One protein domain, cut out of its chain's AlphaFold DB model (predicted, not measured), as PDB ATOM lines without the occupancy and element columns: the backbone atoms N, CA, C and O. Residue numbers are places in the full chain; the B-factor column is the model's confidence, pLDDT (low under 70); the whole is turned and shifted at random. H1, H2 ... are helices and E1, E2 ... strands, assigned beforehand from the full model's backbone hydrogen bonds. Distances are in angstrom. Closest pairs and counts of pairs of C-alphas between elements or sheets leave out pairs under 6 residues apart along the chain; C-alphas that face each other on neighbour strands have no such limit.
ATOM      1  N   PHE A 423     -35.853  89.465  69.168       96.56
ATOM      2  CA  PHE A 423     -36.092  88.828  67.881       96.56
ATOM      3  C   PHE A 423     -36.880  87.541  68.096       96.56
ATOM      4  O   PHE A 423     -36.740  86.869  69.125       96.56
ATOM      5  N   TYR A 424     -37.704  87.211  67.110       97.00
ATOM      6  CA  TYR A 424     -38.656  86.109  67.188       97.00
ATOM      7  C   TYR A 424     -38.151  84.830  66.530       97.00
ATOM      8  O   TYR A 424     -38.857  83.836  66.576       97.00
ATOM      9  N   SER A 425     -36.950  84.828  65.947       96.38
ATOM     10  CA  SER A 425     -36.294  83.621  65.443       96.38
ATOM     11  C   SER A 425     -34.930  83.390  66.107       96.38
ATOM     12  O   SER A 425     -34.298  84.341  66.594       96.38
ATOM     13  N   PRO A 426     -34.480  82.124  66.181       93.31
ATOM     14  CA  PRO A 426     -33.235  81.762  66.851       93.31
ATOM     15  C   PRO A 426     -31.981  81.989  65.991       93.31
ATOM     16  O   PRO A 426     -30.892  82.103  66.558       93.31
ATOM     17  N   ASP A 427     -32.106  82.023  64.659       93.50
ATOM     18  CA  ASP A 427     -30.973  82.188  63.744       93.50
ATOM     19  C   ASP A 427     -30.657  83.679  63.545       93.50
ATOM     20  O   ASP A 427     -31.544  84.463  63.184       93.50
ATOM     21  N   PRO A 428     -29.412  84.119  63.804       91.38
ATOM     22  CA  PRO A 428     -29.055  85.509  63.632       91.38
ATOM     23  C   PRO A 428     -29.042  86.024  62.199       91.38
ATOM     24  O   PRO A 428     -29.168  87.243  62.036       91.38
ATOM     25  N   ASP A 429     -28.932  85.125  61.223       92.94
ATOM     26  CA  ASP A 429     -28.825  85.431  59.798       92.94
ATOM     27  C   ASP A 429     -30.187  85.383  59.076       92.94
ATOM     28  O   ASP A 429     -30.264  85.656  57.874       92.94
ATOM     29  N   ASP A 430     -31.276  85.079  59.795       96.06
ATOM     30  CA  ASP A 430     -32.629  85.086  59.239       96.06
ATOM     31  C   ASP A 430     -33.003  86.465  58.675       96.06
ATOM     32  O   ASP A 430     -32.943  87.501  59.344       96.06
ATOM     33  N   THR A 431     -33.479  86.471  57.429       96.94
ATOM     34  CA  THR A 431     -34.126  87.651  56.848       96.94
ATOM     35  C   THR A 431     -35.450  87.944  57.568       96.94
ATOM     36  O   THR A 431     -36.078  87.023  58.095       96.94
ATOM     37  N   PRO A 432     -35.975  89.185  57.519       97.44
ATOM     38  CA  PRO A 432     -37.272  89.513  58.122       97.44
ATOM     39  C   PRO A 432     -38.423  88.579  57.711       97.44
ATOM     40  O   PRO A 432     -39.295  88.265  58.514       97.44
ATOM     41  N   THR A 433     -38.410  88.080  56.468       97.81
ATOM     42  CA  THR A 433     -39.408  87.117  55.977       97.81
ATOM     43  C   THR A 433     -39.278  85.744  56.643       97.81
ATOM     44  O   THR A 433     -40.297  85.136  56.968       97.81
ATOM     45  N   GLN A 434     -38.052  85.259  56.858       98.12
ATOM     46  CA  GLN A 434     -37.803  84.003  57.578       98.12
ATOM     47  C   GLN A 434     -38.157  84.146  59.059       98.12
ATOM     48  O   GLN A 434     -38.880  83.303  59.588       98.12
ATOM     49  N   GLU A 435     -37.755  85.258  59.687       97.81
ATOM     50  CA  GLU A 435     -38.104  85.555  61.079       97.81
ATOM     51  C   GLU A 435     -39.625  85.597  61.267       97.81
ATOM     52  O   GLU A 435     -40.144  84.989  62.198       97.81
ATOM     53  N   LEU A 436     -40.367  86.246  60.364       97.94
ATOM     54  CA  LEU A 436     -41.827  86.330  60.455       97.94
ATOM     55  C   LEU A 436     -42.498  84.965  60.279       97.94
ATOM     56  O   LEU A 436     -43.483  84.665  60.959       97.94
ATOM     57  N   ALA A 437     -41.992  84.141  59.358       98.06
ATOM     58  CA  ALA A 437     -42.496  82.788  59.165       98.06
ATOM     59  C   ALA A 437     -42.311  81.945  60.436       98.06
ATOM     60  O   ALA A 437     -43.245  81.249  60.833       98.06
ATOM     61  N   HIS A 438     -41.155  82.067  61.095       97.62
ATOM     62  CA  HIS A 438     -40.880  81.423  62.376       97.62
ATOM     63  C   HIS A 438     -41.778  81.982  63.491       97.62
ATOM     64  O   HIS A 438     -42.488  81.229  64.150       97.62
ATOM     65  N   ALA A 439     -41.851  83.306  63.641       97.38
ATOM     66  CA  ALA A 439     -42.655  83.969  64.667       97.38
ATOM     67  C   ALA A 439     -44.129  83.538  64.633       97.38
ATOM     68  O   ALA A 439     -44.726  83.274  65.672       97.38
ATOM     69  N   ARG A 440     -44.720  83.411  63.437       97.44
ATOM     70  CA  ARG A 440     -46.105  82.943  63.266       97.44
ATOM     71  C   ARG A 440     -46.315  81.490  63.687       97.44
ATOM     72  O   ARG A 440     -47.419  81.151  64.100       97.44
ATOM     73  N   GLN A 441     -45.295  80.648  63.549       97.25
ATOM     74  CA  GLN A 441     -45.341  79.251  63.986       97.25
ATOM     75  C   GLN A 441     -45.179  79.127  65.506       97.25
ATOM     76  O   GLN A 441     -45.762  78.219  66.085       97.25
ATOM     77  N   HIS A 442     -44.473  80.077  66.128       96.94
ATOM     78  CA  HIS A 442     -44.078  80.066  67.542       96.94
ATOM     79  C   HIS A 442     -44.702  81.217  68.356       96.94
ATOM     80  O   HIS A 442     -44.092  81.757  69.276       96.94
ATOM     81  N   PHE A 443     -45.918  81.642  67.991       96.56
ATOM     82  CA  PHE A 443     -46.734  82.618  68.736       96.56
ATOM     83  C   PHE A 443     -46.043  83.955  69.068       96.56
ATOM     84  O   PHE A 443     -46.383  84.603  70.057       96.56
ATOM     85  N   PHE A 444     -45.092  84.391  68.235       96.44
ATOM     86  CA  PHE A 444     -44.264  85.581  68.462       96.44
ATOM     87  C   PHE A 444     -43.539  85.559  69.820       96.44
ATOM     88  O   PHE A 444     -43.321  86.602  70.440       96.44
ATOM     89  N   LEU A 445     -43.135  84.374  70.290       96.81
ATOM     90  CA  LEU A 445     -42.283  84.262  71.466       96.81
ATOM     91  C   LEU A 445     -40.868  84.788  71.172       96.81
ATOM     92  O   LEU A 445     -40.318  84.536  70.098       96.81
ATOM     93  N   PRO A 446     -40.234  85.516  72.109       96.31
ATOM     94  CA  PRO A 446     -38.853  85.951  71.940       96.31
ATOM     95  C   PRO A 446     -37.891  84.760  71.969       96.31
ATOM     96  O   PRO A 446     -37.820  84.044  72.968       96.31
ATOM     97  N   HIS A 447     -37.101  84.595  70.910       97.00
ATOM     98  CA  HIS A 447     -36.064  83.561  70.802       97.00
ATOM     99  C   HIS A 447     -34.652  84.114  70.953       97.00
ATOM    100  O   HIS A 447     -33.711  83.366  71.217       97.00
ATOM    101  N   ARG A 448     -34.477  85.426  70.790       96.19
ATOM    102  CA  ARG A 448     -33.163  86.052  70.872       96.19
ATOM    103  C   ARG A 448     -33.256  87.469  71.413       96.19
ATOM    104  O   ARG A 448     -34.161  88.224  71.066       96.19
ATOM    105  N   HIS A 449     -32.302  87.827  72.260       95.38
ATOM    106  CA  HIS A 449     -32.142  89.160  72.822       95.38
ATOM    107  C   HIS A 449     -30.771  89.711  72.445       95.38
ATOM    108  O   HIS A 449     -29.761  89.028  72.605       95.38
ATOM    109  N   ARG A 450     -30.727  90.961  71.991       95.06
ATOM    110  CA  ARG A 450     -29.505  91.667  71.602       95.06
ATOM    111  C   ARG A 450     -29.378  92.946  72.409       95.06
ATOM    112  O   ARG A 450     -30.265  93.796  72.352       95.06
ATOM    113  N   ASP A 451     -28.272  93.110  73.120       94.56
ATOM    114  CA  ASP A 451     -28.015  94.347  73.855       94.56
ATOM    115  C   ASP A 451     -27.496  95.485  72.933       94.56
ATOM    116  O   ASP A 451     -27.155  95.247  71.766       94.56
ATOM    117  N   PRO A 452     -27.426  96.736  73.427       95.12
ATOM    118  CA  PRO A 452     -26.889  97.872  72.670       95.12
ATOM    119  C   PRO A 452     -25.408  97.795  72.267       95.12
ATOM    120  O   PRO A 452     -24.959  98.601  71.455       95.12
ATOM    121  N   PHE A 453     -24.628  96.879  72.843       95.69
ATOM    122  CA  PHE A 453     -23.187  96.774  72.611       95.69
ATOM    123  C   PHE A 453     -22.830  95.823  71.467       95.69
ATOM    124  O   PHE A 453     -21.655  95.766  71.093       95.69
ATOM    125  N   HIS A 454     -23.823  95.133  70.897       94.50
ATOM    126  CA  HIS A 454     -23.668  94.278  69.725       94.50
ATOM    127  C   HIS A 454     -23.010  95.022  68.552       94.50
ATOM    128  O   HIS A 454     -23.471  96.089  68.140       94.50
ATOM    129  N   THR A 455     -21.983  94.421  67.954       92.19
ATOM    130  CA  THR A 455     -21.376  94.860  66.686       92.19
ATOM    131  C   THR A 455     -21.229  93.687  65.730       92.19
ATOM    132  O   THR A 455     -21.327  92.534  66.134       92.19
ATOM    133  N   GLU A 456     -20.894  93.969  64.469       88.31
ATOM    134  CA  GLU A 456     -20.550  92.933  63.479       88.31
ATOM    135  C   GLU A 456     -19.394  92.021  63.934       88.31
ATOM    136  O   GLU A 456     -19.282  90.883  63.491       88.31
ATOM    137  N   THR A 457     -18.530  92.508  64.829       89.44
ATOM    138  CA  THR A 457     -17.362  91.777  65.345       89.44
ATOM    139  C   THR A 457     -17.558  91.193  66.743       89.44
ATOM    140  O   THR A 457     -16.807  90.302  67.135       89.44
ATOM    141  N   VAL A 458     -18.532  91.687  67.511       90.69
ATOM    142  CA  VAL A 458     -18.806  91.275  68.891       90.69
ATOM    143  C   VAL A 458     -20.294  90.989  69.021       90.69
ATOM    144  O   VAL A 458     -21.111  91.899  69.176       90.69
ATOM    145  N   SER A 459     -20.642  89.704  68.994       93.12
ATOM    146  CA  SER A 459     -21.998  89.273  69.313       93.12
ATOM    147  C   SER A 459     -22.244  89.382  70.815       93.12
ATOM    148  O   SER A 459     -21.439  88.919  71.618       93.12
ATOM    149  N   THR A 460     -23.376  89.973  71.179       95.25
ATOM    150  CA  THR A 460     -23.899  90.058  72.552       95.25
ATOM    151  C   THR A 460     -25.242  89.338  72.695       95.25
ATOM    152  O   THR A 460     -26.051  89.636  73.571       95.25
ATOM    153  N   GLU A 461     -25.522  88.402  71.787       94.94
ATOM    154  CA  GLU A 461     -26.844  87.799  71.691       94.94
ATOM    155  C   GLU A 461     -27.054  86.679  72.701       94.94
ATOM    156  O   GLU A 461     -26.307  85.703  72.742       94.94
ATOM    157  N   GLY A 462     -28.119  86.815  73.486       95.50
ATOM    158  CA  GLY A 462     -28.692  85.719  74.252       95.50
ATOM    159  C   GLY A 462     -29.742  84.998  73.413       95.50
ATOM    160  O   GLY A 462     -30.550  85.651  72.758       95.50
ATOM    161  N   VAL A 463     -29.751  83.669  73.441       96.19
ATOM    162  CA  VAL A 463     -30.736  82.828  72.747       96.19
ATOM    163  C   VAL A 463     -31.575  82.077  73.772       96.19
ATOM    164  O   VAL A 463     -31.042  81.565  74.756       96.19
ATOM    165  N   ALA A 464     -32.877  82.008  73.523       96.50
ATOM    166  CA  ALA A 464     -33.863  81.245  74.268       96.50
ATOM    167  C   ALA A 464     -34.495  80.203  73.336       96.50
ATOM    168  O   ALA A 464     -34.891  80.513  72.209       96.50
ATOM    169  N   THR A 465     -34.584  78.961  73.795       94.69
ATOM    170  CA  THR A 465     -35.309  77.900  73.092       94.69
ATOM    171  C   THR A 465     -36.432  77.392  73.976       94.69
ATOM    172  O   THR A 465     -36.258  77.272  75.190       94.69
ATOM    173  N   TYR A 466     -37.583  77.106  73.376       95.88
ATOM    174  CA  TYR A 466     -38.754  76.581  74.072       95.88
ATOM    175  C   TYR A 466     -38.895  75.079  73.822       95.88
ATOM    176  O   TYR A 466     -38.167  74.481  73.022       95.88
ATOM    177  N   ASP A 467     -39.792  74.455  74.569       94.25
ATOM    178  CA  ASP A 467     -40.214  73.086  74.329       94.25
ATOM    179  C   ASP A 467     -41.033  72.956  73.032       94.25
ATOM    180  O   ASP A 467     -41.350  73.929  72.355       94.25
ATOM    181  N   ALA A 468     -41.396  71.723  72.671       92.75
ATOM    182  CA  ALA A 468     -42.124  71.443  71.431       92.75
ATOM    183  C   ALA A 468     -43.553  72.030  71.380       92.75
ATOM    184  O   ALA A 468     -44.229  71.874  70.365       92.75
ATOM    185  N   TYR A 469     -44.020  72.643  72.471       94.62
ATOM    186  CA  TYR A 469     -45.352  73.230  72.601       94.62
ATOM    187  C   TYR A 469     -45.325  74.759  72.667       94.62
ATOM    188  O   TYR A 469     -46.391  75.349  72.829       94.62
ATOM    189  N   ASP A 470     -44.141  75.382  72.591       95.75
ATOM    190  CA  ASP A 470     -43.966  76.825  72.784       95.75
ATOM    191  C   ASP A 470     -44.544  77.312  74.128       95.75
ATOM    192  O   ASP A 470     -45.109  78.398  74.237       95.75
ATOM    193  N   LEU A 471     -44.439  76.482  75.171       95.38
ATOM    194  CA  LEU A 471     -45.018  76.761  76.484       95.38
ATOM    195  C   LEU A 471     -43.948  77.110  77.515       95.38
ATOM    196  O   LEU A 471     -44.107  78.063  78.277       95.38
ATOM    197  N   LEU A 472     -42.869  76.327  77.562       96.50
ATOM    198  CA  LEU A 472     -41.846  76.434  78.602       96.50
ATOM    199  C   LEU A 472     -40.460  76.620  78.001       96.50
ATOM    200  O   LEU A 472     -40.078  75.962  77.036       96.50
ATOM    201  N   LEU A 473     -39.676  77.497  78.627       95.94
ATOM    202  CA  LEU A 473     -38.277  77.718  78.283       95.94
ATOM    203  C   LEU A 473     -37.460  76.453  78.567       95.94
ATOM    204  O   LEU A 473     -37.431  75.953  79.692       95.94
ATOM    205  N   GLN A 474     -36.777  75.959  77.544       95.38
ATOM    206  CA  GLN A 474     -36.035  74.704  77.542       95.38
ATOM    207  C   GLN A 474     -34.522  74.928  77.668       95.38
ATOM    208  O   GLN A 474     -33.832  74.162  78.347       95.38
ATOM    209  N   GLU A 475     -33.996  75.984  77.049       95.38
ATOM    210  CA  GLU A 475     -32.594  76.379  77.162       95.38
ATOM    211  C   GLU A 475     -32.432  77.893  77.037       95.38
ATOM    212  O   GLU A 475     -33.099  78.540  76.231       95.38
ATOM    213  N   THR A 476     -31.481  78.443  77.790       96.62
ATOM    214  CA  THR A 476     -30.884  79.743  77.490       96.62
ATOM    215  C   THR A 476     -29.405  79.593  77.193       96.62
ATOM    216  O   THR A 476     -28.699  78.785  77.801       96.62
ATOM    217  N   ARG A 477     -28.922  80.400  76.253       95.69
ATOM    218  CA  ARG A 477     -27.511  80.491  75.892       95.69
ATOM    219  C   ARG A 477     -27.095  81.952  75.856       95.69
ATOM    220  O   ARG A 477     -27.711  82.728  75.136       95.69
ATOM    221  N   ASP A 478     -26.067  82.319  76.612       95.69
ATOM    222  CA  ASP A 478     -25.519  83.678  76.575       95.69
ATOM    223  C   ASP A 478     -24.571  83.900  75.379       95.69
ATOM    224  O   ASP A 478     -24.243  82.971  74.633       95.69
ATOM    225  N   ALA A 479     -24.097  85.137  75.219       94.44
ATOM    226  CA  ALA A 479     -23.228  85.539  74.115       94.44
ATOM    227  C   ALA A 479     -21.851  84.848  74.098       94.44
ATOM    228  O   ALA A 479     -21.189  84.813  73.062       94.44
ATOM    229  N   LEU A 480     -21.408  84.286  75.229       94.25
ATOM    230  CA  LEU A 480     -20.167  83.506  75.330       94.25
ATOM    231  C   LEU A 480     -20.422  81.994  75.229       94.25
ATOM    232  O   LEU A 480     -19.514  81.183  75.429       94.25
ATOM    233  N   GLY A 481     -21.655  81.594  74.908       92.31
ATOM    234  CA  GLY A 481     -22.042  80.201  74.736       92.31
ATOM    235  C   GLY A 481     -22.201  79.435  76.050       92.31
ATOM    236  O   GLY A 481     -22.165  78.200  76.039       92.31
ATOM    237  N   ASN A 482     -22.353  80.115  77.189       95.06
ATOM    238  CA  ASN A 482     -22.748  79.458  78.431       95.06
ATOM    239  C   ASN A 482     -24.222  79.066  78.338       95.06
ATOM    240  O   ASN A 482     -25.070  79.897  78.024       95.06
ATOM    241  N   ARG A 483     -24.517  77.790  78.602       95.50
ATOM    242  CA  ARG A 483     -25.847  77.196  78.423       95.50
ATOM    243  C   ARG A 483     -26.463  76.830  79.766       95.50
ATOM    244  O   ARG A 483     -25.821  76.122  80.544       95.50
ATOM    245  N   VAL A 484     -27.704  77.236  79.993       96.94
ATOM    246  CA  VAL A 484     -28.555  76.733  81.075       96.94
ATOM    247  C   VAL A 484     -29.683  75.941  80.437       96.94
ATOM    248  O   VAL A 484     -30.410  76.474  79.608       96.94
ATOM    249  N   THR A 485     -29.820  74.666  80.789       97.00
ATOM    250  CA  THR A 485     -30.810  73.767  80.172       97.00
ATOM    251  C   THR A 485     -31.760  73.209  81.212       97.00
ATOM    252  O   THR A 485     -31.325  72.834  82.299       97.00
ATOM    253  N   VAL A 486     -33.038  73.075  80.865       97.25
ATOM    254  CA  VAL A 486     -33.980  72.275  81.650       97.25
ATOM    255  C   VAL A 486     -33.785  70.803  81.300       97.25
ATOM    256  O   VAL A 486     -34.174  70.331  80.235       97.25
ATOM    257  N   GLY A 487     -33.152  70.058  82.194       95.56
ATOM    258  CA  GLY A 487     -32.743  68.682  81.960       95.56
ATOM    259  C   GLY A 487     -31.266  68.534  81.591       95.56
ATOM    260  O   GLY A 487     -30.462  69.469  81.679       95.56
ATOM    261  N   GLU A 488     -30.898  67.310  81.215       95.44
ATOM    262  CA  GLU A 488     -29.521  66.913  80.973       95.44
ATOM    263  C   GLU A 488     -29.101  67.062  79.509       95.44
ATOM    264  O   GLU A 488     -29.708  66.466  78.624       95.44
ATOM    265  N   ARG A 489     -28.024  67.810  79.243       93.62
ATOM    266  CA  ARG A 489     -27.406  67.954  77.918       93.62
ATOM    267  C   ARG A 489     -26.182  67.051  77.738       93.62
ATOM    268  O   ARG A 489     -25.430  66.787  78.681       93.62
ATOM    269  N   HIS A 490     -25.952  66.620  76.501       90.88
ATOM    270  CA  HIS A 490     -24.815  65.780  76.124       90.88
ATOM    271  C   HIS A 490     -23.478  66.547  76.218       90.88
ATOM    272  O   HIS A 490     -23.474  67.780  76.209       90.88
ATOM    273  N   THR A 491     -22.349  65.851  76.411       86.94
ATOM    274  CA  THR A 491     -21.000  66.464  76.489       86.94
ATOM    275  C   THR A 491     -20.584  67.085  75.164       86.94
ATOM    276  O   THR A 491     -20.084  68.206  75.147       86.94
ATOM    277  N   ASP A 492     -20.862  66.394  74.059       86.31
ATOM    278  CA  ASP A 492     -20.881  67.004  72.731       86.31
ATOM    279  C   ASP A 492     -22.066  67.989  72.633       86.31
ATOM    280  O   ASP A 492     -23.221  67.561  72.730       86.31
ATOM    281  N   PRO A 493     -21.798  69.296  72.453       80.69
ATOM    282  CA  PRO A 493     -22.822  70.332  72.450       80.69
ATOM    283  C   PRO A 493     -23.754  70.285  71.234       80.69
ATOM    284  O   PRO A 493     -24.781  70.963  71.281       80.69
ATOM    285  N   THR A 494     -23.406  69.535  70.181       83.38
ATOM    286  CA  THR A 494     -24.208  69.384  68.952       83.38
ATOM    287  C   THR A 494     -25.249  68.269  69.046       83.38
ATOM    288  O   THR A 494     -26.197  68.231  68.264       83.38
ATOM    289  N   SER A 495     -25.101  67.386  70.031       87.19
ATOM    290  CA  SER A 495     -26.041  66.306  70.298       87.19
ATOM    291  C   SER A 495     -27.290  66.816  71.044       87.19
ATOM    292  O   SER A 495     -27.192  67.756  71.846       87.19
ATOM    293  N   PRO A 496     -28.472  66.204  70.823       81.62
ATOM    294  CA  PRO A 496     -29.697  66.583  71.522       81.62
ATOM    295  C   PRO A 496     -29.582  66.355  73.042       81.62
ATOM    296  O   PRO A 496     -28.715  65.598  73.498       81.62
ATOM    297  N   PRO A 497     -30.454  66.987  73.852       85.31
ATOM    298  CA  PRO A 497     -30.525  66.714  75.281       85.31
ATOM    299  C   PRO A 497     -30.697  65.218  75.566       85.31
ATOM    300  O   PRO A 497     -31.507  64.537  74.943       85.31
ATOM    301  N   VAL A 498     -29.936  64.719  76.540       90.69
ATOM    302  CA  VAL A 498     -29.995  63.336  77.032       90.69
ATOM    303  C   VAL A 498     -31.302  63.097  77.789       90.69
ATOM    304  O   VAL A 498     -31.880  62.015  77.717       90.69
ATOM    305  N   ARG A 499     -31.777  64.113  78.517       92.19
ATOM    306  CA  ARG A 499     -32.996  64.046  79.323       92.19
ATOM    307  C   ARG A 499     -33.653  65.417  79.386       92.19
ATOM    308  O   ARG A 499     -33.001  66.371  79.781       92.19
ATOM    309  N   LEU A 500     -34.939  65.514  79.076       93.06
ATOM    310  CA  LEU A 500     -35.745  66.705  79.374       93.06
ATOM    311  C   LEU A 500     -36.321  66.589  80.790       93.06
ATOM    312  O   LEU A 500     -36.527  65.476  81.283       93.06
ATOM    313  N   ALA A 501     -36.561  67.715  81.461       95.31
ATOM    314  CA  ALA A 501     -36.994  67.701  82.859       95.31
ATOM    315  C   ALA A 501     -37.954  68.841  83.226       95.31
ATOM    316  O   ALA A 501     -37.803  69.457  84.278       95.31
ATOM    317  N   GLN A 502     -38.932  69.123  82.366       95.62
ATOM    318  CA  GLN A 502     -40.083  69.957  82.722       95.62
ATOM    319  C   GLN A 502     -41.112  69.129  83.504       95.62
ATOM    320  O   GLN A 502     -41.386  67.986  83.129       95.62
ATOM    321  N   ASP A 503     -41.718  69.701  84.546       95.38
ATOM    322  CA  ASP A 503     -42.930  69.161  85.167       95.38
ATOM    323  C   ASP A 503     -44.149  69.963  84.694       95.38
ATOM    324  O   ASP A 503     -44.470  71.038  85.204       95.38
ATOM    325  N   TYR A 504     -44.846  69.421  83.695       95.44
ATOM    326  CA  TYR A 504     -46.011  70.059  83.080       95.44
ATOM    327  C   TYR A 504     -47.227  70.168  84.006       95.44
ATOM    328  O   TYR A 504     -48.150  70.913  83.689       95.44
ATOM    329  N   ARG A 505     -47.254  69.465  85.147       95.75
ATOM    330  CA  ARG A 505     -48.349  69.618  86.121       95.75
ATOM    331  C   ARG A 505     -48.287  70.976  86.810       95.75
ATOM    332  O   ARG A 505     -49.326  71.534  87.141       95.75
ATOM    333  N   VAL A 506     -47.071  71.481  87.025       96.19
ATOM    334  CA  VAL A 506     -46.797  72.745  87.728       96.19
ATOM    335  C   VAL A 506     -46.239  73.833  86.811       96.19
ATOM    336  O   VAL A 506     -46.085  74.966  87.253       96.19
ATOM    337  N   LEU A 507     -45.950  73.502  85.546       96.44
ATOM    338  CA  LEU A 507     -45.336  74.394  84.555       96.44
ATOM    339  C   LEU A 507     -43.975  74.947  85.018       96.44
ATOM    340  O   LEU A 507     -43.662  76.116  84.805       96.44
ATOM    341  N   GLN A 508     -43.168  74.099  85.669       95.88
ATOM    342  CA  GLN A 508     -41.853  74.467  86.210       95.88
ATOM    343  C   GLN A 508     -40.765  73.421  85.899       95.88
ATOM    344  O   GLN A 508     -41.070  72.231  85.764       95.88
ATOM    345  N   PRO A 509     -39.481  73.827  85.840       96.50
ATOM    346  CA  PRO A 509     -38.357  72.901  85.708       96.50
ATOM    347  C   PRO A 509     -38.187  71.998  86.942       96.50
ATOM    348  O   PRO A 509     -38.023  72.482  88.058       96.50
ATOM    349  N   ALA A 510     -38.128  70.682  86.734       96.38
ATOM    350  CA  ALA A 510     -37.782  69.691  87.759       96.38
ATOM    351  C   ALA A 510     -36.269  69.418  87.843       96.38
ATOM    352  O   ALA A 510     -35.766  68.973  88.874       96.38
ATOM    353  N   LEU A 511     -35.512  69.671  86.772       97.56
ATOM    354  CA  LEU A 511     -34.048  69.625  86.783       97.56
ATOM    355  C   LEU A 511     -33.496  70.715  85.877       97.56
ATOM    356  O   LEU A 511     -33.903  70.834  84.727       97.56
ATOM    357  N   VAL A 512     -32.534  71.476  86.377       97.75
ATOM    358  CA  VAL A 512     -31.803  72.497  85.629       97.75
ATOM    359  C   VAL A 512     -30.328  72.142  85.648       97.75
ATOM    360  O   VAL A 512     -29.792  71.747  86.682       97.75
ATOM    361  N   MET A 513     -29.657  72.286  84.512       97.56
ATOM    362  CA  MET A 513     -28.211  72.153  84.421       97.56
ATOM    363  C   MET A 513     -27.566  73.505  84.128       97.56
ATOM    364  O   MET A 513     -27.889  74.148  83.129       97.56
ATOM    365  N   ASP A 514     -26.619  73.900  84.976       97.12
ATOM    366  CA  ASP A 514     -25.874  75.158  84.885       97.12
ATOM    367  C   ASP A 514     -24.860  75.155  83.716       97.12
ATOM    368  O   ASP A 514     -24.655  74.109  83.089       97.12
TER     369      ASP A 514
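Overview. This is residues 423 to 514 of the 1133 residues of a protein of Streptomyces stelliscabiei (UniProt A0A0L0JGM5). With little regular structure, the domain is one twisted sheet of five short strands in a row, with a single helix, H1, set off from it and a long loop, residues 489 to 510, between E4 and E5. The printed part has 92 residues, 33 in named elements: H1, then E1 to E5, the antiparallel sheet's order. It is mixed, helices and strands, and compact: radius of gyration of the C-alphas 14.1 A, spans 38 by 29 by 23 A.

Along the chain. H1, residues 432 to 441, 14.3 A long, begins at C-alpha 432 (-37.272, 89.513, 58.122). E1 is residues 448 to 450, 6.7 A; E2 461 to 466, 16.5 A; E3 473 to 477, 11.4 A; E4 483 to 488, 11.2 A. E5, residues 511 to 513, 6.8 A, ends at C-alpha 513 (-28.211, 72.153, 84.421).

Arrangement. H1, with every O i to N i+4 pair within hydrogen-bond range, is not on the sheet. E1 to E5 form a meander, each strand the antiparallel neighbour of the one before. Within hydrogen-bond range are N 449 and O 462, 2.8 A, in hairpin E1 and E2; N 463 and O 477, 2.8 A, in E2 and E3; N 476 and O 484, 2.9 A, in E3 and E4; N 487 and O 511, 2.8 A, in E4 and E5.

Size, cuts and confidence. The C-alphas farthest apart, of Thr 457 and Arg 505, are 43.4 A apart. The printed part has no cut; the E4 to E5 link is long. No printed residue is under pLDDT 70.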